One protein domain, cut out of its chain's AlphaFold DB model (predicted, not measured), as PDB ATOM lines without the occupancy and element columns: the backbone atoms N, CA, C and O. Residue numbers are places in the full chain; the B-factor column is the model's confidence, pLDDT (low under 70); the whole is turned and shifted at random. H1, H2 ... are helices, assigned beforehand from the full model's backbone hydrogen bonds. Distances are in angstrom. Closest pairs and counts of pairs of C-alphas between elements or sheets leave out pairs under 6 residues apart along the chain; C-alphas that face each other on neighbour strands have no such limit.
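What this domain is: This is residues 7 to 49 of the 50 residues of the protein "D-allose kinase" of Eubacterium sp. CAG:192 (UniProt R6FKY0). Two short helices sit at opposite ends of a long, open link: H2, the longest helix, at the far end of an outstretched arm, and H1 at the other end, beside the loop in which the link first turns back around Tyr 21. Residues 29 to 49, with H2 in them, stick out from the rest as that arm, and the helices do not pack on each other. The printed part has 43 residues, with two named helices in the order H1, H2 and no named strand; the class is all helix, though under half of the residues, 21 of 43, are in named elements. The whole is extended, with a radius of gyration of the C-alphas of 15.9 A, and flat, spanning 40 by 23 by 11 A.

Where its parts are: Find C-alpha 37 at (95.083, -20.026, 39.595); from there H2, residues 37 to 47, runs 15.4 A to C-alpha 47 at (87.700, -19.717, 53.092). Then look back to C-alpha 7 at (118.482, -18.200, 34.684), where H1, residues 7 to 16, begins; its first and last C-alphas are 14.5 A apart.

How they stand to each other: H2 stands free as part of residues 29 to 49: no C-alpha 8 or more residues away along the chain comes within 10 A of theirs. H1 and H2 are apart, with no C-alpha of the one within 8 A of the other. Look along the backbones: in H2 every O i to N i+4 pair is within hydrogen-bond range, and in H1 5 of 6 are.

The domain as a whole: The two C-alphas farthest apart are those of Val 15 and Leu 49, at 40.5 A. The link from H1 to H2 is long, residues 17 to 36. The printed part has no cut. Its mean pLDDT is 92.8, and no printed residue is under 70.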
ATOM      1  N   ASP A   7     117.061 -18.230  34.322       94.12
ATOM      2  CA  ASP A   7     118.482 -18.200  34.684       94.12
ATOM      3  C   ASP A   7     119.053 -16.780  34.587       94.12
ATOM      4  O   ASP A   7     119.745 -16.310  35.488       94.12
ATOM      5  N   TYR A   8     118.678 -16.052  33.530       96.31
ATOM      6  CA  TYR A   8     119.075 -14.657  33.362       96.31
ATOM      7  C   TYR A   8     118.506 -13.770  34.474       96.31
ATOM      8  O   TYR A   8     119.211 -12.923  35.016       96.31
ATOM      9  N   LEU A   9     117.234 -13.946  34.845       94.94
ATOM     10  CA  LEU A   9     116.646 -13.186  35.946       94.94
ATOM     11  C   LEU A   9     117.395 -13.445  37.260       94.94
ATOM     12  O   LEU A   9     117.734 -12.492  37.961       94.94
ATOM     13  N   GLU A  10     117.664 -14.706  37.581       95.06
ATOM     14  CA  GLU A  10     118.340 -15.100  38.822       95.06
ATOM     15  C   GLU A  10     119.771 -14.571  38.900       95.06
ATOM     16  O   GLU A  10     120.164 -14.016  39.929       95.06
ATOM     17  N   GLU A  11     120.523 -14.625  37.799       95.75
ATOM     18  CA  GLU A  11     121.850 -14.014  37.705       95.75
ATOM     19  C   GLU A  11     121.779 -12.504  37.992       95.75
ATOM     20  O   GLU A  11     122.525 -11.952  38.810       95.75
ATOM     21  N   ARG A  12     120.830 -11.813  37.350       96.75
ATOM     22  CA  ARG A  12     120.670 -10.360  37.475       96.75
ATOM     23  C   ARG A  12     120.157  -9.935  38.847       96.75
ATOM     24  O   ARG A  12     120.497  -8.822  39.266       96.75
ATOM     25  N   LEU A  13     119.393 -10.789  39.529       95.50
ATOM     26  CA  LEU A  13     119.037 -10.634  40.939       95.50
ATOM     27  C   LEU A  13     120.285 -10.772  41.808       95.50
ATOM     28  O   LEU A  13     120.615  -9.842  42.545       95.50
ATOM     29  N   TYR A  14     121.036 -11.865  41.664       94.69
ATOM     30  CA  TYR A  14     122.228 -12.114  42.471       94.69
ATOM     31  C   TYR A  14     123.247 -10.969  42.371       94.69
ATOM     32  O   TYR A  14     123.768 -10.541  43.400       94.69
ATOM     33  N   VAL A  15     123.503 -10.431  41.176       96.50
ATOM     34  CA  VAL A  15     124.459  -9.323  40.965       96.50
ATOM     35  C   VAL A  15     124.037  -8.028  41.671       96.50
ATOM     36  O   VAL A  15     124.891  -7.279  42.139       96.50
ATOM     37  N   ARG A  16     122.733  -7.741  41.750       96.44
ATOM     38  CA  ARG A  16     122.216  -6.471  42.299       96.44
ATOM     39  C   ARG A  16     121.914  -6.514  43.790       96.44
ATOM     40  O   ARG A  16     121.690  -5.473  44.401       96.44
ATOM     41  N   MET A  17     121.866  -7.702  44.375       96.00
ATOM     42  CA  MET A  17     121.535  -7.867  45.780       96.00
ATOM     43  C   MET A  17     122.739  -7.648  46.690       96.00
ATOM     44  O   MET A  17     123.870  -8.020  46.373       96.00
ATOM     45  N   ARG A  18     122.462  -7.103  47.879       95.94
ATOM     46  CA  ARG A  18     123.451  -6.951  48.948       95.94
ATOM     47  C   ARG A  18     124.029  -8.314  49.354       95.94
ATOM     48  O   ARG A  18     123.309  -9.316  49.393       95.94
ATOM     49  N   LYS A  19     125.333  -8.325  49.645       96.38
ATOM     50  CA  LYS A  19     126.098  -9.502  50.080       96.38
ATOM     51  C   LYS A  19     126.499  -9.398  51.559       96.38
ATOM     52  O   LYS A  19     126.733  -8.279  52.025       96.38
ATOM     53  N   PRO A  20     126.589 -10.529  52.283       92.31
ATOM     54  CA  PRO A  20     126.195 -11.879  51.839       92.31
ATOM     55  C   PRO A  20     124.666 -12.027  51.718       92.31
ATOM     56  O   PRO A  20     124.159 -12.744  50.854       92.31
ATOM     57  N   TYR A  21     123.920 -11.240  52.499       93.94
ATOM     58  CA  TYR A  21     122.463 -11.301  52.569       93.94
ATOM     59  C   TYR A  21     121.780 -10.058  51.989       93.94
ATOM     60  O   TYR A  21     122.275  -8.939  52.171       93.94
ATOM     61  N   PRO A  22     120.621 -10.241  51.319       93.81
ATOM     62  CA  PRO A  22     119.840 -11.486  51.231       93.81
ATOM     63  C   PRO A  22     120.216 -12.427  50.074       93.81
ATOM     64  O   PRO A  22     119.516 -13.412  49.857       93.81
ATOM     65  N   ALA A  23     121.280 -12.145  49.319       95.06
ATOM     66  CA  ALA A  23     121.547 -12.862  48.073       95.06
ATOM     67  C   ALA A  23     121.803 -14.370  48.227       95.06
ATOM     68  O   ALA A  23     121.403 -15.129  47.353       95.06
ATOM     69  N   GLU A  24     122.445 -14.806  49.310       92.81
ATOM     70  CA  GLU A  24     122.716 -16.232  49.560       92.81
ATOM     71  C   GLU A  24     121.491 -17.012  50.061       92.81
ATOM     72  O   GLU A  24     121.436 -18.233  49.954       92.81
ATOM     73  N   THR A  25     120.493 -16.319  50.612       95.19
ATOM     74  CA  THR A  25     119.310 -16.944  51.231       95.19
ATOM     75  C   THR A  25     118.047 -16.818  50.391       95.19
ATOM     76  O   THR A  25     117.017 -17.396  50.741       95.19
ATOM     77  N   LEU A  26     118.086 -16.036  49.310       93.38
ATOM     78  CA  LEU A  26     116.918 -15.806  48.474       93.38
ATOM     79  C   LEU A  26     116.541 -17.085  47.723       93.38
ATOM     80  O   LEU A  26     117.347 -17.652  46.993       93.38
ATOM     81  N   LYS A  27     115.282 -17.503  47.862       93.06
ATOM     82  CA  LYS A  27     114.701 -18.616  47.105       93.06
ATOM     83  C   LYS A  27     113.657 -18.070  46.141       93.06
ATOM     84  O   LYS A  27     112.591 -17.638  46.572       93.06
ATOM     85  N   VAL A  28     113.964 -18.085  44.847       92.81
ATOM     86  CA  VAL A  28     113.022 -17.668  43.803       92.81
ATOM     87  C   VAL A  28     112.064 -18.822  43.511       92.81
ATOM     88  O   VAL A  28     112.487 -19.958  43.312       92.81
ATOM     89  N   GLN A  29     110.762 -18.542  43.515       92.44
ATOM     90  CA  GLN A  29     109.725 -19.515  43.174       92.44
ATOM     91  C   GLN A  29     109.027 -19.092  41.887       92.44
ATOM     92  O   GLN A  29     108.681 -17.925  41.713       92.44
ATOM     93  N   TYR A  30     108.781 -20.056  41.003       90.25
ATOM     94  CA  TYR A  30     108.025 -19.838  39.775       90.25
ATOM     95  C   TYR A  30     106.743 -20.649  39.826       90.25
ATOM     96  O   TYR A  30     106.788 -21.870  39.966       90.25
ATOM     97  N   SER A  31     105.607 -19.980  39.668       86.94
ATOM     98  CA  SER A  31     104.324 -20.652  39.519       86.94
ATOM     99  C   SER A  31     104.159 -21.207  38.106       86.94
ATOM    100  O   SER A  31     104.647 -20.642  37.122       86.94
ATOM    101  N   GLU A  32     103.425 -22.308  37.982       84.75
ATOM    102  CA  GLU A  32     102.889 -22.698  36.685       84.75
ATOM    103  C   GLU A  32     101.867 -21.659  36.225       84.75
ATOM    104  O   GLU A  32     101.078 -21.144  37.019       84.75
ATOM    105  N   ASP A  33     101.896 -21.349  34.935       80.31
ATOM    106  CA  ASP A  33     100.925 -20.445  34.337       80.31
ATOM    107  C   ASP A  33      99.660 -21.244  34.016       80.31
ATOM    108  O   ASP A  33      99.665 -22.082  33.111       80.31
ATOM    109  N   LYS A  34      98.618 -21.048  34.826       85.81
ATOM    110  CA  LYS A  34      97.297 -21.641  34.633       85.81
ATOM    111  C   LYS A  34      96.235 -20.580  34.886       85.81
ATOM    112  O   LYS A  34      96.267 -19.893  35.907       85.81
ATOM    113  N   VAL A  35      95.283 -20.481  33.961       82.31
ATOM    114  CA  VAL A  35      94.211 -19.469  33.960       82.31
ATOM    115  C   VAL A  35      93.366 -19.525  35.241       82.31
ATOM    116  O   VAL A  35      92.895 -18.506  35.738       82.31
ATOM    117  N   ASP A  36      93.206 -20.712  35.818       89.56
ATOM    118  CA  ASP A  36      92.378 -20.970  36.994       89.56
ATOM    119  C   ASP A  36      93.052 -20.624  38.335       89.56
ATOM    120  O   ASP A  36      92.370 -20.585  39.362       89.56
ATOM    121  N   ASN A  37      94.359 -20.332  38.356       91.44
ATOM    122  CA  ASN A  37      95.083 -20.026  39.595       91.44
ATOM    123  C   ASN A  37      94.525 -18.786  40.312       91.44
ATOM    124  O   ASN A  37      94.454 -18.776  41.541       91.44
ATOM    125  N   GLY A  38      94.069 -17.773  39.568       89.25
ATOM    126  CA  GLY A  38      93.443 -16.580  40.151       89.25
ATOM    127  C   GLY A  38      92.119 -16.895  40.855       89.25
ATOM    128  O   GLY A  38      91.902 -16.478  41.992       89.25
ATOM    129  N   VAL A  39      91.265 -17.702  40.216       93.38
ATOM    130  CA  VAL A  39      89.971 -18.128  40.781       93.38
ATOM    131  C   VAL A  39      90.182 -18.993  42.024       93.38
ATOM    132  O   VAL A  39      89.550 -18.767  43.056       93.38
ATOM    133  N   LYS A  40      91.119 -19.947  41.964       93.62
ATOM    134  CA  LYS A  40      91.503 -20.772  43.119       93.62
ATOM    135  C   LYS A  40      92.008 -19.915  44.279       93.62
ATOM    136  O   LYS A  40      91.595 -20.144  45.412       93.62
ATOM    137  N   GLY A  41      92.839 -18.910  43.997       92.94
ATOM    138  CA  GLY A  41      93.329 -17.962  44.997       92.94
ATOM    139  C   GLY A  41      92.200 -17.203  45.698       92.94
ATOM    140  O   GLY A  41      92.186 -17.134  46.926       92.94
ATOM    141  N   ALA A  42      91.212 -16.717  44.942       94.44
ATOM    142  CA  ALA A  42      90.051 -16.027  45.503       94.44
ATOM    143  C   ALA A  42      89.221 -16.927  46.436       94.44
ATOM    144  O   ALA A  42      88.835 -16.504  47.525       94.44
ATOM    145  N   ILE A  43      88.994 -18.188  46.050       96.06
ATOM    146  CA  ILE A  43      88.261 -19.160  46.881       96.06
ATOM    147  C   ILE A  43      89.044 -19.497  48.155       96.06
ATOM    148  O   ILE A  43      88.454 -19.555  49.234       96.06
ATOM    149  N   ILE A  44      90.358 -19.727  48.046       95.81
ATOM    150  CA  ILE A  44      91.225 -19.992  49.204       95.81
ATOM    151  C   ILE A  44      91.150 -18.822  50.186       95.81
ATOM    152  O   ILE A  44      90.927 -19.049  51.370       95.81
ATOM    153  N   TYR A  45      91.260 -17.584  49.696       95.44
ATOM    154  CA  TYR A  45      91.153 -16.392  50.532       95.44
ATOM    155  C   TYR A  45      89.790 -16.294  51.229       95.44
ATOM    156  O   TYR A  45      89.735 -16.140  52.447       95.44
ATOM    157  N   ALA A  46      88.688 -16.474  50.493       96.31
ATOM    158  CA  ALA A  46      87.346 -16.434  51.070       96.31
ATOM    159  C   ALA A  46      87.152 -17.474  52.189       96.31
ATOM    160  O   ALA A  46      86.545 -17.165  53.209       96.31
ATOM    161  N   LYS A  47      87.726 -18.679  52.045       95.31
ATOM    162  CA  LYS A  47      87.700 -19.717  53.092       95.31
ATOM    163  C   LYS A  47      88.465 -19.350  54.362       95.31
ATOM    164  O   LYS A  47      88.177 -19.928  55.394       95.31
ATOM    165  N   THR A  48      89.441 -18.445  54.299       93.25
ATOM    166  CA  THR A  48      90.181 -17.999  55.498       93.25
ATOM    167  C   THR A  48      89.452 -16.921  56.301       93.25
ATOM    168  O   THR A  48      89.900 -16.576  57.389       93.25
ATOM    169  N   LEU A  49      88.353 -16.378  55.767       85.06
ATOM    170  CA  LEU A  49      87.534 -15.349  56.416       85.06
ATOM    171  C   LEU A  49      86.330 -15.922  57.190       85.06
ATOM    172  O   LEU A  49      85.649 -15.157  57.871       85.06
TER     173      LEU A  49